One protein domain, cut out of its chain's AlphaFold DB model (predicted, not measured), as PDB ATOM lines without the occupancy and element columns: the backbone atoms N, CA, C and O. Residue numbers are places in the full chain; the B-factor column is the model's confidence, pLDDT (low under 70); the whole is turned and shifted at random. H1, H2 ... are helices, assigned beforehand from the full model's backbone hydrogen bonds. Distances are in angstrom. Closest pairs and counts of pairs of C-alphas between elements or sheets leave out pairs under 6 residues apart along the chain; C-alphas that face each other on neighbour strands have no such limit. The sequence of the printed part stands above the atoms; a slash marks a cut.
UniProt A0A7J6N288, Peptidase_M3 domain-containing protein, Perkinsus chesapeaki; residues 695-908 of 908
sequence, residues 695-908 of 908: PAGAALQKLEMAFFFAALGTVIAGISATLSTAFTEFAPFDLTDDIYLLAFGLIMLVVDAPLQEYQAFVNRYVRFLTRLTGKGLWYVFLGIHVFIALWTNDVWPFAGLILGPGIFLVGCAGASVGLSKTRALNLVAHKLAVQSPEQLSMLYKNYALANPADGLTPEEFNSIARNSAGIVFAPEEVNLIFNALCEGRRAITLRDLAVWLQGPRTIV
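This is residues 695 to 908 of the 908 residues of the protein "Peptidase_M3 domain-containing protein" of Perkinsus chesapeaki (UniProt A0A7J6N288). Picture a rod of two lobes: at one end H1, H2, H4 and H5 form an up-and-down four-helix bundle, and at the other the short helices H6, H7, H8 and H9 make a small head. The long H5 links the two, running out of the bundle so that H7 and H9 pack on its last part, while H3 is a short helix at the end of H2. The printed part has 214 residues with nine named helices, H1 to H9 in order, and no named strand: all helix. It is only just loose, close to compact, with a radius of gyration of the C-alphas of 20.6 A and spans of 69 by 31 by 27 A.

Start with H1, residues 695 to 727, which with H5, residues 797 to 833, is a hub touching four helices. H1 and H2, residues 732 to 752, form a hairpin at a shallow tilt of 28 degrees; look at C-alphas 718 and 742, their closest, 4.2 A apart. Residues 747 to 751 of H2 touch H3, residues 756 to 765, closest at C-alphas 751 and 759, 5.6 A. H4, residues 772 to 792, makes a hairpin with H5 at 16 degrees, closest at C-alphas 776 and 811, 4.0 A. H1 touches H5 with residues 703 to 717 alone, at a steep tilt of 41 degrees, closest at C-alphas 710 and 807, 5.1 A. H6, residues 837 to 847, touches H7, residues 858 to 869, at C-alphas 847 and 860, 5.7 A. H7 is about perpendicular, at 89 degrees, to H8, residues 875 to 886, which it touches at C-alphas 858 and 878, 6.0 A. H9, residues 894 to 902, touches H5 at C-alphas 901 and 829, 5.7 A. H2 and H5 are apart. Every O i to N i+4 pair is within hydrogen-bond range in H1, H2, H4, H6, H7, H8 and H9, against 3 of 6 in H3 and 32 of 33 in H5.

Find C-alpha 695 at (218.239, 107.821, 150.730); from there H1 runs 47.8 A. H2 covers 30.0 A, H4 30.1 A, and H5 52.4 A, from (220.245, 97.245, 185.131) to (217.082, 81.585, 135.275). H3, H6, H7, H8 and H9 are shorter; H9 ends at C-alpha 902, (220.885, 76.750, 139.848).

The C-alphas of Thr 728 and Glu 838 are the two farthest apart, 69.0 A. The printed part has no cut and no long link, and ends at Val 908, the chain's last residue. The mean pLDDT of the printed part is 90.7; residues 695 to 697 and 850 are under 70.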
ATOM      1  N   PRO A 695     218.497 108.141 149.322       54.72
ATOM      2  CA  PRO A 695     218.239 107.821 150.730       54.72
ATOM      3  C   PRO A 695     218.786 106.449 151.162       54.72
ATOM      4  O   PRO A 695     219.065 106.245 152.338       54.72
ATOM      5  N   ALA A 696     218.956 105.525 150.210       55.88
ATOM      6  CA  ALA A 696     219.423 104.164 150.433       55.88
ATOM      7  C   ALA A 696     220.912 104.062 150.823       55.88
ATOM      8  O   ALA A 696     221.216 103.383 151.800       55.88
ATOM      9  N   GLY A 697     221.827 104.752 150.125       60.16
ATOM     10  CA  GLY A 697     223.269 104.670 150.420       60.16
ATOM     11  C   GLY A 697     223.615 105.268 151.787       60.16
ATOM     12  O   GLY A 697     224.269 104.636 152.617       60.16
ATOM     13  N   ALA A 698     223.048 106.441 152.087       70.00
ATOM     14  CA  ALA A 698     223.186 107.069 153.400       70.00
ATOM     15  C   ALA A 698     222.561 106.228 154.530       70.00
ATOM     16  O   ALA A 698     223.054 106.255 155.657       70.00
ATOM     17  N   ALA A 699     221.484 105.481 154.258       77.56
ATOM     18  CA  ALA A 699     220.892 104.574 155.239       77.56
ATOM     19  C   ALA A 699     221.796 103.367 155.525       77.56
ATOM     20  O   ALA A 699     221.919 102.977 156.685       77.56
ATOM     21  N   LEU A 700     222.460 102.811 154.507       82.06
ATOM     22  CA  LEU A 700     223.362 101.674 154.683       82.06
ATOM     23  C   LEU A 700     224.623 102.066 155.466       82.06
ATOM     24  O   LEU A 700     224.976 101.377 156.416       82.06
ATOM     25  N   GLN A 701     225.224 103.219 155.165       84.19
ATOM     26  CA  GLN A 701     226.383 103.717 155.917       84.19
ATOM     27  C   GLN A 701     226.034 104.014 157.387       84.19
ATOM     28  O   GLN A 701     226.798 103.700 158.300       84.19
ATOM     29  N   LYS A 702     224.848 104.587 157.642       89.69
ATOM     30  CA  LYS A 702     224.340 104.778 159.012       89.69
ATOM     31  C   LYS A 702     224.128 103.447 159.730       89.69
ATOM     32  O   LYS A 702     224.393 103.364 160.925       89.69
ATOM     33  N   LEU A 703     223.666 102.424 159.015       91.94
ATOM     34  CA  LEU A 703     223.462 101.087 159.559       91.94
ATOM     35  C   LEU A 703     224.794 100.386 159.874       91.94
ATOM     36  O   LEU A 703     224.907  99.765 160.925       91.94
ATOM     37  N   GLU A 704     225.820 100.534 159.033       90.75
ATOM     38  CA  GLU A 704     227.180 100.034 159.304       90.75
ATOM     39  C   GLU A 704     227.781 100.661 160.564       90.75
ATOM     40  O   GLU A 704     228.266  99.944 161.440       90.75
ATOM     41  N   MET A 705     227.662 101.985 160.704       92.75
ATOM     42  CA  MET A 705     228.059 102.695 161.924       92.75
ATOM     43  C   MET A 705     227.265 102.210 163.144       92.75
ATOM     44  O   MET A 705     227.843 101.985 164.206       92.75
ATOM     45  N   ALA A 706     225.951 102.010 162.999       95.69
ATOM     46  CA  ALA A 706     225.110 101.505 164.081       95.69
ATOM     47  C   ALA A 706     225.527 100.097 164.529       95.69
ATOM     48  O   ALA A 706     225.551  99.826 165.726       95.69
ATOM     49  N   PHE A 707     225.908  99.224 163.593       95.75
ATOM     50  CA  PHE A 707     226.440  97.907 163.925       95.75
ATOM     51  C   PHE A 707     227.766  97.978 164.679       95.75
ATOM     52  O   PHE A 707     227.916  97.295 165.683       95.75
ATOM     53  N   PHE A 708     228.690  98.845 164.261       95.69
ATOM     54  CA  PHE A 708     229.953  99.031 164.977       95.69
ATOM     55  C   PHE A 708     229.727  99.453 166.439       95.69
ATOM     56  O   PHE A 708     230.310  98.873 167.357       95.69
ATOM     57  N   PHE A 709     228.828 100.415 166.678       96.31
ATOM     58  CA  PHE A 709     228.473 100.821 168.041       96.31
ATOM     59  C   PHE A 709     227.719  99.735 168.811       96.31
ATOM     60  O   PHE A 709     227.917  99.612 170.019       96.31
ATOM     61  N   ALA A 710     226.902  98.926 168.132       97.56
ATOM     62  CA  ALA A 710     226.253  97.774 168.744       97.56
ATOM     63  C   ALA A 710     227.284  96.728 169.204       97.56
ATOM     64  O   ALA A 710     227.218  96.295 170.349       97.56
ATOM     65  N   ALA A 711     228.284  96.395 168.377       97.44
ATOM     66  CA  ALA A 711     229.404  95.524 168.754       97.44
ATOM     67  C   ALA A 711     230.159  96.059 169.973       97.44
ATOM     68  O   ALA A 711     230.406  95.321 170.926       97.44
ATOM     69  N   LEU A 712     230.505  97.350 169.953       97.44
ATOM     70  CA  LEU A 712     231.207  97.990 171.061       97.44
ATOM     71  C   LEU A 712     230.377  97.940 172.352       97.44
ATOM     72  O   LEU A 712     230.912  97.616 173.411       97.44
ATOM     73  N   GLY A 713     229.070  98.200 172.255       97.38
ATOM     74  CA  GLY A 713     228.129  98.070 173.367       97.38
ATOM     75  C   GLY A 713     228.083  96.650 173.934       97.38
ATOM     76  O   GLY A 713     228.160  96.484 175.150       97.38
ATOM     77  N   THR A 714     228.045  95.629 173.071       98.12
ATOM     78  CA  THR A 714     228.094  94.217 173.482       98.12
ATOM     79  C   THR A 714     229.392  93.878 174.215       98.12
ATOM     80  O   THR A 714     229.350  93.202 175.238       98.12
ATOM     81  N   VAL A 715     230.546  94.365 173.741       98.31
ATOM     82  CA  VAL A 715     231.842  94.127 174.405       98.31
ATOM     83  C   VAL A 715     231.881  94.777 175.785       98.31
ATOM     84  O   VAL A 715     232.282  94.129 176.747       98.31
ATOM     85  N   ILE A 716     231.434  96.031 175.907       97.75
ATOM     86  CA  ILE A 716     231.392  96.737 177.198       97.75
ATOM     87  C   ILE A 716     230.478  96.000 178.184       97.75
ATOM     88  O   ILE A 716     230.856  95.814 179.343       97.75
ATOM     89  N   ALA A 717     229.311  95.544 177.721       97.62
ATOM     90  CA  ALA A 717     228.395  94.743 178.524       97.62
ATOM     91  C   ALA A 717     229.033  93.419 178.968       97.62
ATOM     92  O   ALA A 717     229.032  93.123 180.158       97.62
ATOM     93  N   GLY A 718     229.653  92.677 178.043       97.81
ATOM     94  CA  GLY A 718     230.321  91.407 178.336       97.81
ATOM     95  C   GLY A 718     231.487  91.549 179.318       97.81
ATOM     96  O   GLY A 718     231.599  90.746 180.239       97.81
ATOM     97  N   ILE A 719     232.320  92.592 179.188       97.75
ATOM     98  CA  ILE A 719     233.397  92.887 180.153       97.75
ATOM     99  C   ILE A 719     232.806  93.178 181.533       97.75
ATOM    100  O   ILE A 719     233.275  92.627 182.526       97.75
ATOM    101  N   SER A 720     231.789  94.040 181.594       96.62
ATOM    102  CA  SER A 720     231.177  94.452 182.861       96.62
ATOM    103  C   SER A 720     230.537  93.264 183.577       96.62
ATOM    104  O   SER A 720     230.784  93.073 184.765       96.62
ATOM    105  N   ALA A 721     229.782  92.440 182.843       96.50
ATOM    106  CA  ALA A 721     229.145  91.240 183.371       96.50
ATOM    107  C   ALA A 721     230.188  90.214 183.844       96.50
ATOM    108  O   ALA A 721     230.195  89.858 185.017       96.50
ATOM    109  N   THR A 722     231.175  89.880 182.999       96.81
ATOM    110  CA  THR A 722     232.247  88.925 183.344       96.81
ATOM    111  C   THR A 722     233.015  89.352 184.597       96.81
ATOM    112  O   THR A 722     233.280  88.527 185.468       96.81
ATOM    113  N   LEU A 723     233.395  90.634 184.702       95.94
ATOM    114  CA  LEU A 723     234.118  91.142 185.871       95.94
ATOM    115  C   LEU A 723     233.240  91.109 187.122       95.94
ATOM    116  O   LEU A 723     233.713  90.684 188.171       95.94
ATOM    117  N   SER A 724     231.976  91.524 187.024       95.44
ATOM    118  CA  SER A 724     231.071  91.483 188.171       95.44
ATOM    119  C   SER A 724     230.890  90.049 188.662       95.44
ATOM    120  O   SER A 724     231.254  89.756 189.794       95.44
ATOM    121  N   THR A 725     230.475  89.124 187.796       93.94
ATOM    122  CA  THR A 725     230.268  87.711 188.149       93.94
ATOM    123  C   THR A 725     231.551  87.050 188.675       93.94
ATOM    124  O   THR A 725     231.519  86.256 189.611       93.94
ATOM    125  N   ALA A 726     232.728  87.408 188.153       94.81
ATOM    126  CA  ALA A 726     233.992  86.867 188.658       94.81
ATOM    127  C   ALA A 726     234.365  87.365 190.068       94.81
ATOM    128  O   ALA A 726     235.023  86.630 190.807       94.81
ATOM    129  N   PHE A 727     233.988  88.596 190.435       94.75
ATOM    130  CA  PHE A 727     234.446  89.247 191.670       94.75
ATOM    131  C   PHE A 727     233.378  89.399 192.761       94.75
ATOM    132  O   PHE A 727     233.753  89.523 193.928       94.75
ATOM    133  N   THR A 728     232.084  89.396 192.431       92.31
ATOM    134  CA  THR A 728     230.994  89.598 193.404       92.31
ATOM    135  C   THR A 728     230.315  88.294 193.801       92.31
ATOM    136  O   THR A 728     230.164  88.025 194.990       92.31
ATOM    137  N   GLU A 729     229.933  87.471 192.827       84.94
ATOM    138  CA  GLU A 729     229.158  86.250 193.048       84.94
ATOM    139  C   GLU A 729     229.626  85.171 192.073       84.94
ATOM    140  O   GLU A 729     229.279  85.188 190.896       84.94
ATOM    141  N   PHE A 730     230.454  84.236 192.555       88.62
ATOM    142  CA  PHE A 730     231.020  83.188 191.707       88.62
ATOM    143  C   PHE A 730     229.948  82.166 191.297       88.62
ATOM    144  O   PHE A 730     229.789  81.112 191.919       88.62
ATOM    145  N   ALA A 731     229.233  82.482 190.221       93.00
ATOM    146  CA  ALA A 731     228.269  81.622 189.554       93.00
ATOM    147  C   ALA A 731     228.895  81.096 188.247       93.00
ATOM    148  O   ALA A 731     228.940  81.806 187.243       93.00
ATOM    149  N   PRO A 732     229.430  79.859 188.217       91.88
ATOM    150  CA  PRO A 732     230.248  79.386 187.097       91.88
ATOM    151  C   PRO A 732     229.482  79.292 185.771       91.88
ATOM    152  O   PRO A 732     230.089  79.414 184.707       91.88
ATOM    153  N   PHE A 733     228.164  79.079 185.817       94.94
ATOM    154  CA  PHE A 733     227.325  79.047 184.620       94.94
ATOM    155  C   PHE A 733     227.114  80.446 184.042       94.94
ATOM    156  O   PHE A 733     227.342  80.628 182.848       94.94
ATOM    157  N   ASP A 734     226.795  81.427 184.886       93.38
ATOM    158  CA  ASP A 734     226.626  82.821 184.462       93.38
ATOM    159  C   ASP A 734     227.958  83.406 183.983       93.38
ATOM    160  O   ASP A 734     228.023  84.026 182.929       93.38
ATOM    161  N   LEU A 735     229.065  83.081 184.663       94.69
ATOM    162  CA  LEU A 735     230.405  83.476 184.226       94.69
ATOM    163  C   LEU A 735     230.753  82.887 182.853       94.69
ATOM    164  O   LEU A 735     231.373  83.552 182.024       94.69
ATOM    165  N   THR A 736     230.374  81.633 182.605       96.00
ATOM    166  CA  THR A 736     230.584  81.003 181.296       96.00
ATOM    167  C   THR A 736     229.776  81.728 180.222       96.00
ATOM    168  O   THR A 736     230.307  82.013 179.149       96.00
ATOM    169  N   ASP A 737     228.520  82.055 180.515       95.88
ATOM    170  CA  ASP A 737     227.630  82.782 179.611       95.88
ATOM    171  C   ASP A 737     228.148  84.203 179.299       95.88
ATOM    172  O   ASP A 737     228.242  84.592 178.131       95.88
ATOM    173  N   ASP A 738     228.623  84.925 180.316       96.62
ATOM    174  CA  ASP A 738     229.241  86.250 180.187       96.62
ATOM    175  C   ASP A 738     230.529  86.213 179.342       96.62
ATOM    176  O   ASP A 738     230.765  87.092 178.502       96.62
ATOM    177  N   ILE A 739     231.344  85.161 179.494       96.88
ATOM    178  CA  ILE A 739     232.537  84.934 178.662       96.88
ATOM    179  C   ILE A 739     232.142  84.702 177.197       96.88
ATOM    180  O   ILE A 739     232.804  85.232 176.298       96.88
ATOM    181  N   TYR A 740     231.072  83.945 176.930       97.25
ATOM    182  CA  TYR A 740     230.561  83.774 175.567       97.25
ATOM    183  C   TYR A 740     230.072  85.099 174.984       97.25
ATOM    184  O   TYR A 740     230.418  85.422 173.841       97.25
ATOM    185  N   LEU A 741     229.330  85.890 175.763       97.50
ATOM    186  CA  LEU A 741     228.869  87.216 175.356       97.50
ATOM    187  C   LEU A 741     230.049  88.125 174.982       97.50
ATOM    188  O   LEU A 741     230.042  88.749 173.915       97.50
ATOM    189  N   LEU A 742     231.094  88.149 175.813       97.75
ATOM    190  CA  LEU A 742     232.317  88.903 175.550       97.75
ATOM    191  C   LEU A 742     233.036  88.407 174.286       97.75
ATOM    192  O   LEU A 742     233.393  89.210 173.421       97.75
ATOM    193  N   ALA A 743     233.217  87.093 174.145       97.00
ATOM    194  CA  ALA A 743     233.887  86.501 172.991       97.00
ATOM    195  C   ALA A 743     233.150  86.819 171.678       97.00
ATOM    196  O   ALA A 743     233.775  87.237 170.699       97.00
ATOM    197  N   PHE A 744     231.821  86.687 171.653       96.62
ATOM    198  CA  PHE A 744     231.024  87.016 170.470       96.62
ATOM    199  C   PHE A 744     230.943  88.521 170.207       96.62
ATOM    200  O   PHE A 744     230.975  88.922 169.042       96.62
ATOM    201  N   GLY A 745     230.917  89.355 171.250       97.19
ATOM    202  CA  GLY A 745     231.060  90.803 171.118       97.19
ATOM    203  C   GLY A 745     232.376  91.185 170.435       97.19
ATOM    204  O   GLY A 745     232.373  91.984 169.500       97.19
ATOM    205  N   LEU A 746     233.491  90.561 170.833       96.25
ATOM    206  CA  LEU A 746     234.808  90.800 170.232       96.25
ATOM    207  C   LEU A 746     234.875  90.336 168.774       96.25
ATOM    208  O   LEU A 746     235.414  91.056 167.933       96.25
ATOM    209  N   ILE A 747     234.292  89.177 168.445       95.19
ATOM    210  CA  ILE A 747     234.190  88.708 167.052       95.19
ATOM    211  C   ILE A 747     233.431  89.733 166.206       95.19
ATOM    212  O   ILE A 747     233.906  90.111 165.135       95.19
ATOM    213  N   MET A 748     232.287  90.224 166.690       96.44
ATOM    214  CA  MET A 748     231.497  91.225 165.969       96.44
ATOM    215  C   MET A 748     232.213  92.571 165.855       96.44
ATOM    216  O   MET A 748     232.155  93.198 164.800       96.44
ATOM    217  N   LEU A 749     232.959  92.984 166.883       95.88
ATOM    218  CA  LEU A 749     233.785  94.188 166.821       95.88
ATOM    219  C   LEU A 749     234.862  94.070 165.738       95.88
ATOM    220  O   LEU A 749     235.093  95.032 165.019       95.88
ATOM    221  N   VAL A 750     235.481  92.898 165.571       93.81
ATOM    222  CA  VAL A 750     236.464  92.653 164.499       93.81
ATOM    223  C   VAL A 750     235.811  92.652 163.114       93.81
ATOM    224  O   VAL A 750     236.399  93.175 162.168       93.81
ATOM    225  N   VAL A 751     234.606  92.089 162.982       91.56
ATOM    226  CA  VAL A 751     233.848  92.112 161.716       91.56
ATOM    227  C   VAL A 751     233.489  93.546 161.322       91.56
ATOM    228  O   VAL A 751     233.567  93.888 160.142       91.56
ATOM    229  N   ASP A 752     233.157  94.387 162.301       91.00
ATOM    230  CA  ASP A 752     232.608  95.725 162.064       91.00
ATOM    231  C   ASP A 752     233.653  96.840 162.133       91.00
ATOM    232  O   ASP A 752     233.402  97.955 161.676       91.00
ATOM    233  N   ALA A 753     234.833  96.551 162.678       87.25
ATOM    234  CA  ALA A 753     235.955  97.471 162.695       87.25
ATOM    235  C   ALA A 753     236.541  97.645 161.285       87.25
ATOM    236  O   ALA A 753     236.599  96.692 160.508       87.25
ATOM    237  N   PRO A 754     237.089  98.828 160.961       76.56
ATOM    238  CA  PRO A 754     237.755  99.094 159.686       76.56
ATOM    239  C   PRO A 754     239.164  98.458 159.600       76.56
ATOM    240  O   PRO A 754     240.108  99.093 159.134       76.56
ATOM    241  N   LEU A 755     239.337  97.215 160.069       81.31
ATOM    242  CA  LEU A 755     240.615  96.489 160.116       81.31
ATOM    243  C   LEU A 755     240.590  95.292 159.151       81.31
ATOM    244  O   LEU A 755     240.107  94.211 159.486       81.31
ATOM    245  N   GLN A 756     241.136  95.469 157.944       76.69
ATOM    246  CA  GLN A 756     241.016  94.486 156.853       76.69
ATOM    247  C   GLN A 756     241.723  93.142 157.117       76.69
ATOM    248  O   GLN A 756     241.269  92.107 156.632       76.69
ATOM    249  N   GLU A 757     242.815  93.125 157.888       80.44
ATOM    250  CA  GLU A 757     243.646  91.921 158.060       80.44
ATOM    251  C   GLU A 757     242.946  90.819 158.876       80.44
ATOM    252  O   GLU A 757     243.013  89.639 158.528       80.44
ATOM    253  N   TYR A 758     242.203  91.191 159.921       81.00
ATOM    254  CA  TYR A 758     241.528  90.238 160.811       81.00
ATOM    255  C   TYR A 758     240.160  89.784 160.286       81.00
ATOM    256  O   TYR A 758     239.709  88.673 160.581       81.00
ATOM    257  N   GLN A 759     239.527  90.593 159.434       80.81
ATOM    258  CA  GLN A 759     238.276  90.232 158.768       80.81
ATOM    259  C   GLN A 759     238.436  88.994 157.880       80.81
ATOM    260  O   GLN A 759     237.507  88.194 157.775       80.81
ATOM    261  N   ALA A 760     239.606  88.789 157.267       80.62
ATOM    262  CA  ALA A 760     239.874  87.615 156.436       80.62
ATOM    263  C   ALA A 760     239.770  86.298 157.228       80.62
ATOM    264  O   ALA A 760     239.254  85.303 156.712       80.62
ATOM    265  N   PHE A 761     240.205  86.298 158.494       84.06
ATOM    266  CA  PHE A 761     240.102  85.134 159.373       84.06
ATOM    267  C   PHE A 761     238.641  84.823 159.710       84.06
ATOM    268  O   PHE A 761     238.183  83.701 159.492       84.06
ATOM    269  N   VAL A 762     237.873  85.823 160.158       84.38
ATOM    270  CA  VAL A 762     236.456  85.631 160.511       84.38
ATOM    271  C   VAL A 762     235.624  85.235 159.288       84.38
ATOM    272  O   VAL A 762     234.822  84.304 159.362       84.38
ATOM    273  N   ASN A 763     235.888  85.847 158.130       80.81
ATOM    274  CA  ASN A 763     235.255  85.492 156.856       80.81
ATOM    275  C   ASN A 763     235.479  84.030 156.454       80.81
ATOM    276  O   ASN A 763     234.652  83.453 155.749       80.81
ATOM    277  N   ARG A 764     236.582  83.407 156.881       83.44
ATOM    278  CA  ARG A 764     236.867  82.008 156.551       83.44
ATOM    279  C   ARG A 764     235.989  81.037 157.337       83.44
ATOM    280  O   ARG A 764     235.537  80.051 156.761       83.44
ATOM    281  N   TYR A 765     235.751  81.316 158.618       86.00
ATOM    282  CA  TYR A 765     235.096  80.375 159.532       86.00
ATOM    283  C   TYR A 765     233.622  80.698 159.797       86.00
ATOM    284  O   TYR A 765     232.842  79.779 160.030       86.00
ATOM    285  N   VAL A 766     233.214  81.970 159.721       87.00
ATOM    286  CA  VAL A 766     231.865  82.406 160.119       87.00
ATOM    287  C   VAL A 766     231.219  83.320 159.072       87.00
ATOM    288  O   VAL A 766     230.734  84.411 159.356       87.00
ATOM    289  N   ARG A 767     231.162  82.836 157.825       83.69
ATOM    290  CA  ARG A 767     230.613  83.553 156.652       83.69
ATOM    291  C   ARG A 767     229.198  84.110 156.840       83.69
ATOM    292  O   ARG A 767     228.821  85.073 156.183       83.69
ATOM    293  N   PHE A 768     228.384  83.487 157.688       88.00
ATOM    294  CA  PHE A 768     227.030  83.968 157.955       88.00
ATOM    295  C   PHE A 768     227.030  85.330 158.670       88.00
ATOM    296  O   PHE A 768     226.180  86.160 158.365       88.00
ATOM    297  N   LEU A 769     228.008  85.595 159.546       89.44
ATOM    298  CA  LEU A 769     228.106  86.856 160.293       89.44
ATOM    299  C   LEU A 769     228.557  88.038 159.436       89.44
ATOM    300  O   LEU A 769     228.353  89.183 159.825       89.44
ATOM    301  N   THR A 770     229.147  87.780 158.269       86.00
ATOM    302  CA  THR A 770     229.613  88.838 157.362       86.00
ATOM    303  C   THR A 770     228.585  89.209 156.296       86.00
ATOM    304  O   THR A 770     228.764  90.180 155.565       86.00
ATOM    305  N   ARG A 771     227.459  88.485 156.254       89.50
ATOM    306  CA  ARG A 771     226.275  88.820 155.455       89.50
ATOM    307  C   ARG A 771     225.352  89.733 156.246       89.50
ATOM    308  O   ARG A 771     225.167  89.531 157.446       89.50
ATOM    309  N   LEU A 772     224.714  90.690 155.578       91.88
ATOM    310  CA  LEU A 772     223.912  91.719 156.244       91.88
ATOM    311  C   LEU A 772     222.744  91.107 157.031       91.88
ATOM    312  O   LEU A 772     222.503  91.482 158.180       91.88
ATOM    313  N   THR A 773     222.056  90.123 156.443       92.94
ATOM    314  CA  THR A 773     220.961  89.413 157.123       92.94
ATOM    315  C   THR A 773     221.459  88.633 158.340       92.94
ATOM    316  O   THR A 773     220.825  88.673 159.394       92.94
ATOM    317  N   GLY A 774     222.586  87.927 158.212       92.88
ATOM    318  CA  GLY A 774     223.102  87.095 159.297       92.88
ATOM    319  C   GLY A 774     223.662  87.918 160.448       92.88
ATOM    320  O   GLY A 774     223.357  87.640 161.604       92.88
ATOM    321  N   LYS A 775     224.349  89.013 160.126       94.12
ATOM    322  CA  LYS A 775     224.759  90.051 161.070       94.12
ATOM    323  C   LYS A 775     223.572  90.638 161.835       94.12
ATOM    324  O   LYS A 775     223.608  90.714 163.059       94.12
ATOM    325  N   GLY A 776     222.493  90.996 161.132       95.94
ATOM    326  CA  GLY A 776     221.265  91.493 161.755       95.94
ATOM    327  C   GLY A 776     220.653  90.496 162.743       95.94
ATOM    328  O   GLY A 776     220.389  90.846 163.890       95.94
ATOM    329  N   LEU A 777     220.494  89.234 162.330       96.50
ATOM    330  CA  LEU A 777     219.981  88.164 163.199       96.50
ATOM    331  C   LEU A 777     220.890  87.903 164.407       96.50
ATOM    332  O   LEU A 777     220.397  87.636 165.501       96.50
ATOM    333  N   TRP A 778     222.204  88.022 164.229       97.31
ATOM    334  CA  TRP A 778     223.159  87.857 165.317       97.31
ATOM    335  C   TRP A 778     223.060  88.975 166.355       97.31
ATOM    336  O   TRP A 778     223.057  88.706 167.550       97.31
ATOM    337  N   TYR A 779     222.885  90.226 165.925       97.88
ATOM    338  CA  TYR A 779     222.659  91.339 166.851       97.88
ATOM    339  C   TYR A 779     221.301  91.289 167.550       97.88
ATOM    340  O   TYR A 779     221.194  91.748 168.682       97.88
ATOM    341  N   VAL A 780     220.278  90.688 166.935       98.06
ATOM    342  CA  VAL A 780     219.022  90.381 167.641       98.06
ATOM    343  C   VAL A 780     219.296  89.449 168.823       98.06
ATOM    344  O   VAL A 780     218.851  89.730 169.934       98.06
ATOM    345  N   PHE A 781     220.068  88.383 168.599       97.81
ATOM    346  CA  PHE A 781     220.472  87.454 169.653       97.81
ATOM    347  C   PHE A 781     221.327  88.144 170.730       97.81
ATOM    348  O   PHE A 781     220.976  88.099 171.906       97.81
ATOM    349  N   LEU A 782     222.385  88.860 170.333       97.69
ATOM    350  CA  LEU A 782     223.272  89.558 171.270       97.69
ATOM    351  C   LEU A 782     222.554  90.655 172.062       97.69
ATOM    352  O   LEU A 782     222.847  90.830 173.235       97.69
ATOM    353  N   GLY A 783     221.601  91.377 171.469       98.00
ATOM    354  CA  GLY A 783     220.837  92.406 172.181       98.00
ATOM    355  C   GLY A 783     219.972  91.828 173.302       98.00
ATOM    356  O   GLY A 783     219.913  92.397 174.392       98.00
ATOM    357  N   ILE A 784     219.354  90.663 173.065       98.06
ATOM    358  CA  ILE A 784     218.618  89.919 174.100       98.06
ATOM    359  C   ILE A 784     219.589  89.422 175.177       98.06
ATOM    360  O   ILE A 784     219.307  89.563 176.363       98.06
ATOM    361  N   HIS A 785     220.744  88.893 174.768       97.81
ATOM    362  CA  HIS A 785     221.758  88.373 175.683       97.81
ATOM    363  C   HIS A 785     222.333  89.468 176.595       97.81
ATOM    364  O   HIS A 785     222.354  89.298 177.808       97.81
ATOM    365  N   VAL A 786     222.682  90.637 176.042       98.19
ATOM    366  CA  VAL A 786     223.127  91.819 176.805       98.19
ATOM    367  C   VAL A 786     222.071  92.268 177.813       98.19
ATOM    368  O   VAL A 786     222.416  92.618 178.942       98.19
ATOM    369  N   PHE A 787     220.794  92.276 177.415       97.50
ATOM    370  CA  PHE A 787     219.705  92.641 178.319       97.50
ATOM    371  C   PHE A 787     219.628  91.678 179.507       97.50
ATOM    372  O   PHE A 787     219.579  92.140 180.642       97.50
ATOM    373  N   ILE A 788     219.656  90.365 179.246       96.12
ATOM    374  CA  ILE A 788     219.607  89.336 180.290       96.12
ATOM    375  C   ILE A 788     220.824  89.478 181.207       96.12
ATOM    376  O   ILE A 788     220.634  89.762 182.383       96.12
ATOM    377  N   ALA A 789     222.045  89.422 180.668       96.06
ATOM    378  CA  ALA A 789     223.280  89.435 181.455       96.06
ATOM    379  C   ALA A 789     223.398  90.653 182.390       96.06
ATOM    380  O   ALA A 789     223.759  90.520 183.554       96.06
ATOM    381  N   LEU A 790     223.054  91.857 181.919       96.56
ATOM    382  CA  LEU A 790     223.164  93.067 182.745       96.56
ATOM    383  C   LEU A 790     222.000  93.261 183.724       96.56
ATOM    384  O   LEU A 790     222.175  93.960 184.725       96.56
ATOM    385  N   TRP A 791     220.823  92.708 183.422       95.75
ATOM    386  CA  TRP A 791     219.622  92.866 184.242       95.75
ATOM    387  C   TRP A 791     219.500  91.779 185.309       95.75
ATOM    388  O   TRP A 791     219.229  92.095 186.463       95.75
ATOM    389  N   THR A 792     219.676  90.505 184.945       91.44
ATOM    390  CA  THR A 792     219.479  89.381 185.874       91.44
ATOM    391  C   THR A 792     220.589  89.288 186.905       91.44
ATOM    392  O   THR A 792     220.304  88.949 188.048       91.44
ATOM    393  N   ASN A 793     221.815  89.649 186.524       89.69
ATOM    394  CA  ASN A 793     222.983  89.579 187.406       89.69
ATOM    395  C   ASN A 793     223.168  90.877 188.222       89.69
ATOM    396  O   ASN A 793     224.203  91.063 188.851       89.69
ATOM    397  N   ASP A 794     222.198  91.803 188.156       92.38
ATOM    398  CA  ASP A 794     222.180  93.109 188.843       92.38
ATOM    399  C   ASP A 794     223.466  93.951 188.670       92.38
ATOM    400  O   ASP A 794     223.813  94.791 189.498       92.38
ATOM    401  N   VAL A 795     224.191  93.748 187.562       93.31
ATOM    402  CA  VAL A 795     225.488  94.397 187.305       93.31
ATOM    403  C   VAL A 795     225.299  95.869 186.970       93.31
ATOM    404  O   VAL A 795     225.952  96.752 187.527       93.31
ATOM    405  N   TRP A 796     224.414  96.144 186.007       95.56
ATOM    406  CA  TRP A 796     224.074  97.505 185.603       95.56
ATOM    407  C   TRP A 796     222.694  97.538 184.924       95.56
ATOM    408  O   TRP A 796     222.605  97.734 183.704       95.56
ATOM    409  N   PRO A 797     221.593  97.401 185.691       94.56
ATOM    410  CA  PRO A 797     220.245  97.245 185.131       94.56
ATOM    411  C   PRO A 797     219.837  98.380 184.183       94.56
ATOM    412  O   PRO A 797     219.207  98.156 183.149       94.56
ATOM    413  N   PHE A 798     220.258  99.613 184.489       95.56
ATOM    414  CA  PHE A 798     220.016 100.777 183.634       95.56
ATOM    415  C   PHE A 798     220.707 100.665 182.265       95.56
ATOM    416  O   PHE A 798     220.088 100.955 181.243       95.56
ATOM    417  N   ALA A 799     221.969 100.216 182.220       93.31
ATOM    418  CA  ALA A 799     222.651  99.983 180.950       93.31
ATOM    419  C   ALA A 799     222.058  98.787 180.202       93.31
ATOM    420  O   ALA A 799     221.905  98.879 178.987       93.31
ATOM    421  N   GLY A 800     221.647  97.722 180.900       94.94
ATOM    422  CA  GLY A 800     220.905  96.608 180.301       94.94
ATOM    423  C   GLY A 800     219.644  97.079 179.572       94.94
ATOM    424  O   GLY A 800     219.438  96.737 178.406       94.94
ATOM    425  N   LEU A 801     218.859  97.956 180.211       95.69
ATOM    426  CA  LEU A 801     217.625  98.526 179.658       95.69
ATOM    427  C   LEU A 801     217.851  99.413 178.420       95.69
ATOM    428  O   LEU A 801     216.961  99.520 177.580       95.69
ATOM    429  N   ILE A 802     219.017 100.050 178.287       96.44
ATOM    430  CA  ILE A 802     219.328 100.928 177.146       96.44
ATOM    431  C   ILE A 802     220.061 100.164 176.039       96.44
ATOM    432  O   ILE A 802     219.644 100.193 174.878       96.44
ATOM    433  N   LEU A 803     221.156  99.484 176.383       96.75
ATOM    434  CA  LEU A 803     222.036  98.814 175.428       96.75
ATOM    435  C   LEU A 803     221.358  97.597 174.798       96.75
ATOM    436  O   LEU A 803     221.421  97.452 173.580       96.75
ATOM    437  N   GLY A 804     220.669  96.768 175.588       97.19
ATOM    438  CA  GLY A 804     220.017  95.552 175.092       97.19
ATOM    439  C   GLY A 804     218.989  95.838 173.988       97.19
ATOM    440  O   GLY A 804     219.179  95.403 172.848       97.19
ATOM    441  N   PRO A 805     217.942  96.645 174.259       97.81
ATOM    442  CA  PRO A 805     216.974  97.057 173.243       97.81
ATOM    443  C   PRO A 805     217.593  97.841 172.079       97.81
ATOM    444  O   PRO A 805     217.183  97.652 170.934       97.81
ATOM    445  N   GLY A 806     218.594  98.692 172.335       97.06
ATOM    446  CA  GLY A 806     219.298  99.427 171.281       97.06
ATOM    447  C   GLY A 806     219.983  98.496 170.275       97.06
ATOM    448  O   GLY A 806     219.755  98.609 169.068       97.06
ATOM    449  N   ILE A 807     220.763  97.531 170.768       98.25
ATOM    450  CA  ILE A 807     221.448  96.516 169.955       98.25
ATOM    451  C   ILE A 807     220.428  95.638 169.215       98.25
ATOM    452  O   ILE A 807     220.574  95.391 168.015       98.25
ATOM    453  N   PHE A 808     219.350  95.234 169.894       98.12
ATOM    454  CA  PHE A 808     218.263  94.456 169.297       98.12
ATOM    455  C   PHE A 808     217.614  95.182 168.108       98.12
ATOM    456  O   PHE A 808     217.449  94.593 167.038       98.12
ATOM    457  N   LEU A 809     217.289  96.472 168.254       97.44
ATOM    458  CA  LEU A 809     216.676  97.270 167.186       97.44
ATOM    459  C   LEU A 809     217.602  97.427 165.974       97.44
ATOM    460  O   LEU A 809     217.136  97.332 164.835       97.44
ATOM    461  N   VAL A 810     218.907  97.613 166.205       97.19
ATOM    462  CA  VAL A 810     219.918  97.611 165.134       97.19
ATOM    463  C   VAL A 810     219.935  96.257 164.418       97.19
ATOM    464  O   VAL A 810     219.924  96.214 163.185       97.19
ATOM    465  N   GLY A 811     219.863  95.154 165.169       97.50
ATOM    466  CA  GLY A 811     219.736  93.805 164.620       97.50
ATOM    467  C   GLY A 811     218.493  93.624 163.740       97.50
ATOM    468  O   GLY A 811     218.601  93.168 162.597       97.50
ATOM    469  N   CYS A 812     217.319  94.053 164.215       97.00
ATOM    470  CA  CYS A 812     216.070  93.996 163.450       97.00
ATOM    471  C   CYS A 812     216.127  94.831 162.164       97.00
ATOM    472  O   CYS A 812     215.696  94.363 161.105       97.00
ATOM    473  N   ALA A 813     216.676  96.050 162.231       94.81
ATOM    474  CA  ALA A 813     216.865  96.904 161.060       94.81
ATOM    475  C   ALA A 813     217.794  96.234 160.035       94.81
ATOM    476  O   ALA A 813     217.444  96.128 158.857       94.81
ATOM    477  N   GLY A 814     218.920  95.691 160.505       94.62
ATOM    478  CA  GLY A 814     219.861  94.892 159.725       94.62
ATOM    479  C   GLY A 814     219.216  93.725 158.989       94.62
ATOM    480  O   GLY A 814     219.315  93.617 157.764       94.62
ATOM    481  N   ALA A 815     218.500  92.883 159.733       95.25
ATOM    482  CA  ALA A 815     217.828  91.708 159.193       95.25
ATOM    483  C   ALA A 815     216.744  92.091 158.173       95.25
ATOM    484  O   ALA A 815     216.642  91.471 157.115       95.25
ATOM    485  N   SER A 816     215.964  93.143 158.441       92.75
ATOM    486  CA  SER A 816     214.911  93.620 157.534       92.75
ATOM    487  C   SER A 816     215.471  94.145 156.205       92.75
ATOM    488  O   SER A 816     214.971  93.791 155.126       92.75
ATOM    489  N   VAL A 817     216.551  94.936 156.257       90.56
ATOM    490  CA  VAL A 817     217.240  95.428 155.054       90.56
ATOM    491  C   VAL A 817     217.850  94.258 154.282       90.56
ATOM    492  O   VAL A 817     217.592  94.130 153.083       90.56
ATOM    493  N   GLY A 818     218.569  93.356 154.957       90.69
ATOM    494  CA  GLY A 818     219.160  92.163 154.343       90.69
ATOM    495  C   GLY A 818     218.127  91.263 153.653       90.69
ATOM    496  O   GLY A 818     218.304  90.879 152.492       90.69
ATOM    497  N   LEU A 819     216.977  91.015 154.291       92.06
ATOM    498  CA  LEU A 819     215.871  90.249 153.702       92.06
ATOM    499  C   LEU A 819     215.261  90.950 152.484       92.06
ATOM    500  O   LEU A 819     214.960  90.301 151.479       92.06
ATOM    501  N   SER A 820     215.098  92.271 152.542       89.25
ATOM    502  CA  SER A 820     214.577  93.056 151.417       89.25
ATOM    503  C   SER A 820     215.510  92.982 150.204       89.25
ATOM    504  O   SER A 820     215.052  92.767 149.079       89.25
ATOM    505  N   LYS A 821     216.828  93.066 150.426       90.00
ATOM    506  CA  LYS A 821     217.838  92.924 149.363       90.00
ATOM    507  C   LYS A 821     217.946  91.498 148.847       90.00
ATOM    508  O   LYS A 821     218.006  91.299 147.637       90.00
ATOM    509  N   THR A 822     217.830  90.511 149.729       92.19
ATOM    510  CA  THR A 822     217.726  89.095 149.358       92.19
ATOM    511  C   THR A 822     216.529  88.850 148.435       92.19
ATOM    512  O   THR A 822     216.651  88.147 147.432       92.19
ATOM    513  N   ARG A 823     215.363  89.456 148.703       91.94
ATOM    514  CA  ARG A 823     214.186  89.354 147.817       91.94
ATOM    515  C   ARG A 823     214.442  89.983 146.448       91.94
ATOM    516  O   ARG A 823     214.118  89.362 145.438       91.94
ATOM    517  N   ALA A 824     215.048  91.170 146.407       91.88
ATOM    518  CA  ALA A 824     215.398  91.837 145.151       91.88
ATOM    519  C   ALA A 824     216.400  91.010 144.326       91.88
ATOM    520  O   ALA A 824     216.176  90.773 143.141       91.88
ATOM    521  N   LEU A 825     217.453  90.490 144.962       94.62
ATOM    522  CA  LEU A 825     218.447  89.638 144.312       94.62
ATOM    523  C   LEU A 825     217.817  88.346 143.766       94.62
ATOM    524  O   LEU A 825     218.075  87.972 142.625       94.62
ATOM    525  N   ASN A 826     216.928  87.704 144.528       93.19
ATOM    526  CA  ASN A 826     216.204  86.515 144.066       93.19
ATOM    527  C   ASN A 826     215.263  86.810 142.887       93.19
ATOM    528  O   ASN A 826     215.075  85.944 142.034       93.19
ATOM    529  N   LEU A 827     214.695  88.018 142.796       92.12
ATOM    530  CA  LEU A 827     213.909  88.413 141.625       92.12
ATOM    531  C   LEU A 827     214.791  88.507 140.372       92.12
ATOM    532  O   LEU A 827     214.388  88.036 139.308       92.12
ATOM    533  N   VAL A 828     216.003  89.059 140.506       95.25
ATOM    534  CA  VAL A 828     216.997  89.076 139.419       95.25
ATOM    535  C   VAL A 828     217.375  87.649 139.025       95.25
ATOM    536  O   VAL A 828     217.323  87.321 137.840       95.25
ATOM    537  N   ALA A 829     217.672  86.788 140.005       95.62
ATOM    538  CA  ALA A 829     217.994  85.381 139.776       95.62
ATOM    539  C   ALA A 829     216.885  84.677 138.989       95.62
ATOM    540  O   ALA A 829     217.137  84.077 137.951       95.62
ATOM    541  N   HIS A 830     215.632  84.826 139.427       94.62
ATOM    542  CA  HIS A 830     214.480  84.214 138.773       94.62
ATOM    543  C   HIS A 830     214.314  84.693 137.324       94.62
ATOM    544  O   HIS A 830     213.993  83.901 136.444       94.62
ATOM    545  N   LYS A 831     214.521  85.985 137.042       93.81
ATOM    546  CA  LYS A 831     214.424  86.520 135.670       93.81
ATOM    547  C   LYS A 831     215.548  86.016 134.765       93.81
ATOM    548  O   LYS A 831     215.303  85.775 133.587       93.81
ATOM    549  N   LEU A 832     216.750  85.839 135.309       94.38
ATOM    550  CA  LEU A 832     217.889  85.292 134.572       94.38
ATOM    551  C   LEU A 832     217.782  83.776 134.368       94.38
ATOM    552  O   LEU A 832     218.137  83.293 133.301       94.38
ATOM    553  N   ALA A 833     217.240  83.039 135.339       93.56
ATOM    554  CA  ALA A 833     217.082  81.585 135.275       93.56
ATOM    555  C   ALA A 833     216.083  81.119 134.199       93.56
ATOM    556  O   ALA A 833     216.147  79.977 133.761       93.56
ATOM    557  N   VAL A 834     215.175  81.997 133.753       92.25
ATOM    558  CA  VAL A 834     214.245  81.715 132.642       92.25
ATOM    559  C   VAL A 834     214.960  81.698 131.280       92.25
ATOM    560  O   VAL A 834     214.419  81.171 130.310       92.25
ATOM    561  N   GLN A 835     216.168  82.261 131.179       91.31
ATOM    562  CA  GLN A 835     216.936  82.257 129.933       91.31
ATOM    563  C   GLN A 835     217.587  80.893 129.684       91.31
ATOM    564  O   GLN A 835     218.013  80.218 130.622       91.31
ATOM    565  N   SER A 836     217.710  80.494 128.413       91.62
ATOM    566  CA  SER A 836     218.436  79.263 128.074       91.62
ATOM    567  C   SER A 836     219.922  79.378 128.459       91.62
ATOM    568  O   SER A 836     220.460  80.491 128.487       91.62
ATOM    569  N   PRO A 837     220.635  78.265 128.719       90.88
ATOM    570  CA  PRO A 837     222.070  78.301 129.017       90.88
ATOM    571  C   PRO A 837     222.901  79.038 127.951       90.88
ATOM    572  O   PRO A 837     223.845  79.762 128.278       90.88
ATOM    573  N   GLU A 838     222.526  78.920 126.673       91.06
ATOM    574  CA  GLU A 838     223.167  79.633 125.563       91.06
ATOM    575  C   GLU A 838     222.893  81.137 125.629       91.06
ATOM    576  O   GLU A 838     223.808  81.941 125.434       91.06
ATOM    577  N   GLN A 839     221.652  81.530 125.934       89.69
ATOM    578  CA  GLN A 839     221.273  82.932 126.108       89.69
ATOM    579  C   GLN A 839     221.989  83.561 127.299       89.69
ATOM    580  O   GLN A 839     222.497  84.672 127.172       89.69
ATOM    581  N   LEU A 840     222.107  82.837 128.414       89.94
ATOM    582  CA  LEU A 840     222.837  83.291 129.593       89.94
ATOM    583  C   LEU A 840     224.335  83.455 129.298       89.94
ATOM    584  O   LEU A 840     224.933  84.453 129.694       89.94
ATOM    585  N   SER A 841     224.936  82.520 128.553       91.19
ATOM    586  CA  SER A 841     226.335  82.618 128.109       91.19
ATOM    587  C   SER A 841     226.557  83.808 127.168       91.19
ATOM    588  O   SER A 841     227.535  84.546 127.313       91.19
ATOM    589  N   MET A 842     225.633  84.048 126.231       87.31
ATOM    590  CA  MET A 842     225.671  85.230 125.366       87.31
ATOM    591  C   MET A 842     225.490  86.522 126.159       87.31
ATOM    592  O   MET A 842     226.225  87.480 125.934       87.31
ATOM    593  N   LEU A 843     224.552  86.550 127.107       88.75
ATOM    594  CA  LEU A 843     224.325  87.691 127.984       88.75
ATOM    595  C   LEU A 843     225.589  87.986 128.796       88.75
ATOM    596  O   LEU A 843     226.091  89.102 128.739       88.75
ATOM    597  N   TYR A 844     226.185  86.980 129.434       92.69
ATOM    598  CA  TYR A 844     227.456  87.122 130.142       92.69
ATOM    599  C   TYR A 844     228.557  87.710 129.245       92.69
ATOM    600  O   TYR A 844     229.178  88.705 129.611       92.69
ATOM    601  N   LYS A 845     228.751  87.171 128.031       89.19
ATOM    602  CA  LYS A 845     229.751  87.677 127.069       89.19
ATOM    603  C   LYS A 845     229.481  89.110 126.606       89.19
ATOM    604  O   LYS A 845     230.425  89.841 126.329       89.19
ATOM    605  N   ASN A 846     228.214  89.506 126.514       85.81
ATOM    606  CA  ASN A 846     227.827  90.852 126.093       85.81
ATOM    607  C   ASN A 846     228.075  91.909 127.177       85.81
ATOM    608  O   ASN A 846     228.246  93.078 126.834       85.81
ATOM    609  N   TYR A 847     228.066  91.515 128.456       87.06
ATOM    610  CA  TYR A 847     228.231  92.437 129.582       87.06
ATOM    611  C   TYR A 847     229.614  92.389 130.233       87.06
ATOM    612  O   TYR A 847     230.007  93.413 130.766       87.06
ATOM    613  N   ALA A 848     230.366  91.283 130.163       87.44
ATOM    614  CA  ALA A 848     231.741  91.192 130.675       87.44
ATOM    615  C   ALA A 848     232.740  91.857 129.704       87.44
ATOM    616  O   ALA A 848     233.527  91.189 129.030       87.44
ATOM    617  N   LEU A 849     232.651  93.182 129.570       72.00
ATOM    618  CA  LEU A 849     233.374  93.978 128.577       72.00
ATOM    619  C   LEU A 849     234.797  94.322 129.025       72.00
ATOM    620  O   LEU A 849     235.670  94.466 128.167       72.00
ATOM    621  N   ALA A 850     235.031  94.460 130.334       68.38
ATOM    622  CA  ALA A 850     236.341  94.829 130.871       68.38
ATOM    623  C   ALA A 850     237.382  93.716 130.664       68.38
ATOM    624  O   ALA A 850     238.442  93.957 130.084       68.38
ATOM    625  N   ASN A 851     237.064  92.491 131.093       76.38
ATOM    626  CA  ASN A 851     237.857  91.298 130.808       76.38
ATOM    627  C   ASN A 851     236.989  90.028 130.946       76.38
ATOM    628  O   ASN A 851     236.728  89.588 132.068       76.38
ATOM    629  N   PRO A 852     236.581  89.381 129.835       77.81
ATOM    630  CA  PRO A 852     235.762  88.168 129.880       77.81
ATOM    631  C   PRO A 852     236.373  87.020 130.697       77.81
ATOM    632  O   PRO A 852     235.634  86.145 131.153       77.81
ATOM    633  N   ALA A 853     237.704  87.008 130.856       80.44
ATOM    634  CA  ALA A 853     238.423  86.001 131.632       80.44
ATOM    635  C   ALA A 853     238.333  86.232 133.150       80.44
ATOM    636  O   ALA A 853     238.298  85.255 133.895       80.44
ATOM    637  N   ASP A 854     238.252  87.488 133.601       83.06
ATOM    638  CA  ASP A 854     238.278  87.823 135.033       83.06
ATOM    639  C   ASP A 854     236.881  87.783 135.668       83.06
ATOM    640  O   ASP A 854     236.757  87.477 136.853       83.06
ATOM    641  N   GLY A 855     235.823  88.035 134.893       92.06
ATOM    642  CA  GLY A 855     234.439  87.985 135.366       92.06
ATOM    643  C   GLY A 855     233.643  89.258 135.089       92.06
ATOM    644  O   GLY A 855     234.146  90.204 134.491       92.06
ATOM    645  N   LEU A 856     232.392  89.280 135.547       94.81
ATOM    646  CA  LEU A 856     231.557  90.482 135.585       94.81
ATOM    647  C   LEU A 856     231.969  91.371 136.760       94.81
ATOM    648  O   LEU A 856     231.973  90.923 137.909       94.81
ATOM    649  N   THR A 857     232.247  92.636 136.472       94.31
ATOM    650  CA  THR A 857     232.449  93.692 137.477       94.31
ATOM    651  C   THR A 857     231.133  94.072 138.182       94.31
ATOM    652  O   THR A 857     230.048  93.791 137.651       94.31
ATOM    653  N   PRO A 858     231.192  94.727 139.361       92.88
ATOM    654  CA  PRO A 858     230.024  95.285 140.056       92.88
ATOM    655  C   PRO A 858     229.065  96.054 139.140       92.88
ATOM    656  O   PRO A 858     227.850  95.827 139.140       92.88
ATOM    657  N   GLU A 859     229.606  96.924 138.293       89.81
ATOM    658  CA  GLU A 859     228.850  97.784 137.388       89.81
ATOM    659  C   GLU A 859     228.194  96.988 136.250       89.81
ATOM    660  O   GLU A 859     227.053  97.270 135.857       89.81
ATOM    661  N   GLU A 860     228.891  95.976 135.731       92.81
ATOM    662  CA  GLU A 860     228.383  95.092 134.679       92.81
ATOM    663  C   GLU A 860     227.263  94.189 135.210       92.81
ATOM    664  O   GLU A 860     226.212  94.080 134.572       92.81
ATOM    665  N   PHE A 861     227.412  93.623 136.412       95.69
ATOM    666  CA  PHE A 861     226.340  92.862 137.065       95.69
ATOM    667  C   PHE A 861     225.114  93.735 137.353       95.69
ATOM    668  O   PHE A 861     223.984  93.339 137.063       95.69
ATOM    669  N   ASN A 862     225.315  94.952 137.866       93.81
ATOM    670  CA  ASN A 862     224.209  95.877 138.116       93.81
ATOM    671  C   ASN A 862     223.512  96.290 136.803       93.81
ATOM    672  O   ASN A 862     222.297  96.487 136.760       93.81
ATOM    673  N   SER A 863     224.260  96.352 135.697       88.62
ATOM    674  CA  SER A 863     223.696  96.550 134.358       88.62
ATOM    675  C   SER A 863     222.855  95.354 133.902       88.62
ATOM    676  O   SER A 863     221.783  95.554 133.332       88.62
ATOM    677  N   ILE A 864     223.278  94.122 134.204       94.00
ATOM    678  CA  ILE A 864     222.479  92.911 133.961       94.00
ATOM    679  C   ILE A 864     221.192  92.931 134.793       94.00
ATOM    680  O   ILE A 864     220.111  92.738 134.240       94.00
ATOM    681  N   ALA A 865     221.279  93.205 136.098       93.38
ATOM    682  CA  ALA A 865     220.112  93.276 136.982       93.38
ATOM    683  C   ALA A 865     219.090  94.316 136.496       93.38
ATOM    684  O   ALA A 865     217.885  94.041 136.433       93.38
ATOM    685  N   ARG A 866     219.590  95.474 136.051       86.88
ATOM    686  CA  ARG A 866     218.779  96.542 135.463       86.88
ATOM    687  C   ARG A 866     218.078  96.080 134.194       86.88
ATOM    688  O   ARG A 866     216.877  96.285 134.060       86.88
ATOM    689  N   ASN A 867     218.808  95.457 133.276       84.88
ATOM    690  CA  ASN A 867     218.275  95.129 131.955       84.88
ATOM    691  C   ASN A 867     217.375  93.886 131.968       84.88
ATOM    692  O   ASN A 867     216.436  93.814 131.180       84.88
ATOM    693  N   SER A 868     217.617  92.937 132.874       88.44
ATOM    694  CA  SER A 868     216.841  91.696 132.960       88.44
ATOM    695  C   SER A 868     215.649  91.785 133.915       88.44
ATOM    696  O   SER A 868     214.625  91.147 133.672       88.44
ATOM    697  N   ALA A 869     215.756  92.559 135.001       88.75
ATOM    698  CA  ALA A 869     214.733  92.610 136.050       88.75
ATOM    699  C   ALA A 869     214.238  94.025 136.390       88.75
ATOM    700  O   ALA A 869     213.335  94.158 137.213       88.75
ATOM    701  N   GLY A 870     214.801  95.077 135.787       83.38
ATOM    702  CA  GLY A 870     214.448  96.463 136.116       83.38
ATOM    703  C   GLY A 870     214.909  96.902 137.509       83.38
ATOM    704  O   GLY A 870     214.451  97.930 138.001       83.38
ATOM    705  N   ILE A 871     215.794  96.134 138.155       88.19
ATOM    706  CA  ILE A 871     216.313  96.427 139.494       88.19
ATOM    707  C   ILE A 871     217.672  97.104 139.361       88.19
ATOM    708  O   ILE A 871     218.548  96.614 138.656       88.19
ATOM    709  N   VAL A 872     217.856  98.216 140.071       87.25
ATOM    710  CA  VAL A 872     219.149  98.891 140.197       87.25
ATOM    711  C   VAL A 872     219.561  98.857 141.657       87.25
ATOM    712  O   VAL A 872     218.832  99.347 142.516       87.25
ATOM    713  N   PHE A 873     220.726  98.279 141.922       88.50
ATOM    714  CA  PHE A 873     221.338  98.266 143.245       88.50
ATOM    715  C   PHE A 873     222.220  99.506 143.421       88.50
ATOM    716  O   PHE A 873     222.859  99.955 142.461       88.50
ATOM    717  N   ALA A 874     222.255 100.067 144.630       83.31
ATOM    718  CA  ALA A 874     223.227 101.111 144.971       83.31
ATOM    719  C   ALA A 874     224.657 100.524 144.992       83.31
ATOM    720  O   ALA A 874     224.793  99.322 145.222       83.31
ATOM    721  N   PRO A 875     225.720 101.314 144.753       83.19
ATOM    722  CA  PRO A 875     227.095 100.804 144.703       83.19
ATOM    723  C   PRO A 875     227.490  99.966 145.929       83.19
ATOM    724  O   PRO A 875     228.078  98.893 145.796       83.19
ATOM    725  N   GLU A 876     227.089 100.401 147.118       81.25
ATOM    726  CA  GLU A 876     227.368  99.717 148.380       81.25
ATOM    727  C   GLU A 876     226.593  98.391 148.486       81.25
ATOM    728  O   GLU A 876     227.116  97.380 148.953       81.25
ATOM    729  N   GLU A 877     225.363  98.352 147.967       88.31
ATOM    730  CA  GLU A 877     224.546  97.135 147.902       88.31
ATOM    731  C   GLU A 877     225.128  96.117 146.922       88.31
ATOM    732  O   GLU A 877     225.088  94.915 147.184       88.31
ATOM    733  N   VAL A 878     225.686  96.585 145.801       90.38
ATOM    734  CA  VAL A 878     226.368  95.712 144.843       90.38
ATOM    735  C   VAL A 878     227.581  95.063 145.500       90.38
ATOM    736  O   VAL A 878     227.772  93.865 145.324       90.38
ATOM    737  N   ASN A 879     228.346  95.794 146.316       87.12
ATOM    738  CA  ASN A 879     229.473  95.215 147.051       87.12
ATOM    739  C   ASN A 879     229.024  94.104 148.017       87.12
ATOM    740  O   ASN A 879     229.641  93.039 148.052       87.12
ATOM    741  N   LEU A 880     227.912  94.300 148.738       86.12
ATOM    742  CA  LEU A 880     227.327  93.258 149.595       86.12
ATOM    743  C   LEU A 880     226.896  92.024 148.786       86.12
ATOM    744  O   LEU A 880     227.181  90.889 149.168       86.12
ATOM    745  N   ILE A 881     226.256  92.243 147.637       91.62
ATOM    746  CA  ILE A 881     225.850  91.168 146.725       91.62
ATOM    747  C   ILE A 881     227.076  90.431 146.173       91.62
ATOM    748  O   ILE A 881     227.074  89.204 146.108       91.62
ATOM    749  N   PHE A 882     228.143  91.142 145.813       90.56
ATOM    750  CA  PHE A 882     229.379  90.543 145.310       90.56
ATOM    751  C   PHE A 882     230.044  89.680 146.372       90.56
ATOM    752  O   PHE A 882     230.364  88.523 146.097       90.56
ATOM    753  N   ASN A 883     230.144  90.176 147.604       84.38
ATOM    754  CA  ASN A 883     230.633  89.377 148.724       84.38
ATOM    755  C   ASN A 883     229.809  88.089 148.905       84.38
ATOM    756  O   ASN A 883     230.380  87.027 149.159       84.38
ATOM    757  N   ALA A 884     228.489  88.152 148.694       86.88
ATOM    758  CA  ALA A 884     227.614  86.985 148.765       86.88
ATOM    759  C   ALA A 884     227.761  86.014 147.574       86.88
ATOM    760  O   ALA A 884     227.610  84.806 147.769       86.88
ATOM    761  N   LEU A 885     228.042  86.513 146.362       90.38
ATOM    762  CA  LEU A 885     228.054  85.723 145.120       90.38
ATOM    763  C   LEU A 885     229.426  85.166 144.721       90.38
ATOM    764  O   LEU A 885     229.487  84.075 144.162       90.38
ATOM    765  N   CYS A 886     230.520  85.893 144.959       87.62
ATOM    766  CA  CYS A 886     231.844  85.542 144.421       87.62
ATOM    767  C   CYS A 886     232.920  85.283 145.489       87.62
ATOM    768  O   CYS A 886     234.096  85.127 145.153       87.62
ATOM    769  N   GLU A 887     232.514  85.137 146.755       79.75
ATOM    770  CA  GLU A 887     233.375  84.750 147.888       79.75
ATOM    771  C   GLU A 887     234.621  85.642 148.049       79.75
ATOM    772  O   GLU A 887     235.734  85.157 148.240       79.75
ATOM    773  N   GLY A 888     234.445  86.962 147.934       73.25
ATOM    774  CA  GLY A 888     235.532  87.938 148.085       73.25
ATOM    775  C   GLY A 888     236.408  88.128 146.842       73.25
ATOM    776  O   GLY A 888     237.375  88.892 146.881       73.25
ATOM    777  N   ARG A 889     236.082  87.482 145.714       85.19
ATOM    778  CA  ARG A 889     236.661  87.853 144.414       85.19
ATOM    779  C   ARG A 889     236.119  89.207 143.955       85.19
ATOM    780  O   ARG A 889     235.033  89.627 144.332       85.19
ATOM    781  N   ARG A 890     236.887  89.894 143.105       87.25
ATOM    782  CA  ARG A 890     236.510  91.213 142.556       87.25
ATOM    783  C   ARG A 890     235.480  91.137 141.424       87.25
ATOM    784  O   ARG A 890     234.993  92.174 140.987       87.25
ATOM    785  N   ALA A 891     235.182  89.937 140.929       92.62
ATOM    786  CA  ALA A 891     234.327  89.731 139.774       92.62
ATOM    787  C   ALA A 891     233.568  88.395 139.850       92.62
ATOM    788  O   ALA A 891     234.065  87.413 140.410       92.62
ATOM    789  N   ILE A 892     232.362  88.367 139.276       94.81
ATOM    790  CA  ILE A 892     231.490  87.183 139.213       94.81
ATOM    791  C   ILE A 892     231.811  86.412 137.934       94.81
ATOM    792  O   ILE A 892     231.573  86.903 136.830       94.81
ATOM    793  N   THR A 893     232.321  85.189 138.059       95.00
ATOM    794  CA  THR A 893     232.588  84.345 136.886       95.00
ATOM    795  C   THR A 893     231.300  83.726 136.343       95.00
ATOM    796  O   THR A 893     230.291  83.624 137.043       95.00
ATOM    797  N   LEU A 894     231.326  83.231 135.099       94.00
ATOM    798  CA  LEU A 894     230.185  82.516 134.514       94.00
ATOM    799  C   LEU A 894     229.779  81.298 135.360       94.00
ATOM    800  O   LEU A 894     228.594  80.988 135.466       94.00
ATOM    801  N   ARG A 895     230.755  80.633 135.991       92.88
ATOM    802  CA  ARG A 895     230.503  79.520 136.910       92.88
ATOM    803  C   ARG A 895     229.751  79.991 138.150       92.88
ATOM    804  O   ARG A 895     228.784  79.342 138.523       92.88
ATOM    805  N   ASP A 896     230.161  81.103 138.755       93.88
ATOM    806  CA  ASP A 896     229.498  81.652 139.946       93.88
ATOM    807  C   ASP A 896     228.062  82.059 139.632       93.88
ATOM    808  O   ASP A 896     227.142  81.735 140.378       93.88
ATOM    809  N   LEU A 897     227.863  82.701 138.476       94.12
ATOM    810  CA  LEU A 897     226.541  83.068 137.986       94.12
ATOM    811  C   LEU A 897     225.666  81.824 137.766       94.12
ATOM    812  O   LEU A 897     224.525  81.797 138.211       94.12
ATOM    813  N   ALA A 898     226.197  80.775 137.132       93.50
ATOM    814  CA  ALA A 898     225.466  79.527 136.914       93.50
ATOM    815  C   ALA A 898     225.129  78.810 138.233       93.50
ATOM    816  O   ALA A 898     223.992  78.382 138.420       93.50
ATOM    817  N   VAL A 899     226.087  78.727 139.164       92.38
ATOM    818  CA  VAL A 899     225.890  78.133 140.498       92.38
ATOM    819  C   VAL A 899     224.846  78.910 141.287       92.38
ATOM    820  O   VAL A 899     223.988  78.301 141.913       92.38
ATOM    821  N   TRP A 900     224.867  80.240 141.235       94.31
ATOM    822  CA  TRP A 900     223.861  81.068 141.893       94.31
ATOM    823  C   TRP A 900     222.457  80.858 141.314       94.31
ATOM    824  O   TRP A 900     221.493  80.768 142.071       94.31
ATOM    825  N   LEU A 901     222.333  80.751 139.989       94.50
ATOM    826  CA  LEU A 901     221.039  80.574 139.324       94.50
ATOM    827  C   LEU A 901     220.451  79.168 139.504       94.50
ATOM    828  O   LEU A 901     219.232  79.020 139.489       94.50
ATOM    829  N   GLN A 902     221.299  78.149 139.660       91.44
ATOM    830  CA  GLN A 902     220.885  76.750 139.848       91.44
ATOM    831  C   GLN A 902     220.841  76.324 141.324       91.44
ATOM    832  O   GLN A 902     220.239  75.304 141.657       91.44
ATOM    833  N   GLY A 903     221.513  77.068 142.198       86.62
ATOM    834  CA  GLY A 903     221.718  76.732 143.599       86.62
ATOM    835  C   GLY A 903     220.612  77.222 144.542       86.62
ATOM    836  O   GLY A 903     219.642  77.862 144.128       86.62
ATOM    837  N   PRO A 904     220.747  76.926 145.846       80.44
ATOM    838  CA  PRO A 904     219.847  77.440 146.871       80.44
ATOM    839  C   PRO A 904     219.903  78.973 146.941       80.44
ATOM    840  O   PRO A 904     220.927  79.589 146.650       80.44
ATOM    841  N   ARG A 905     218.792  79.594 147.357       83.62
ATOM    842  CA  ARG A 905     218.648  81.060 147.408       83.62
ATOM    843  C   ARG A 905     219.785  81.707 148.206       83.62
ATOM    844  O   ARG A 905     219.927  81.453 149.403       83.62
ATOM    845  N   THR A 906     220.547  82.589 147.561       84.25
ATOM    846  CA  THR A 906     221.594  83.377 148.223       84.25
ATOM    847  C   THR A 906     220.968  84.411 149.151       84.25
ATOM    848  O   THR A 906     220.113  85.191 148.735       84.25
ATOM    849  N   ILE A 907     221.416  84.418 150.404       84.25
ATOM    850  CA  ILE A 907     221.063  85.420 151.416       84.25
ATOM    851  C   ILE A 907     222.138  86.510 151.393       84.25
ATOM    852  O   ILE A 907     223.323  86.170 151.458       84.25
ATOM    853  N   VAL A 908     221.714  87.774 151.286       79.50
ATOM    854  CA  VAL A 908     222.569  88.980 151.293       79.50
ATOM    855  C   VAL A 908     222.850  89.453 152.713       79.50
ATOM    856  O   VAL A 908     221.910  89.463 153.545       79.50
TER     857      VAL A 908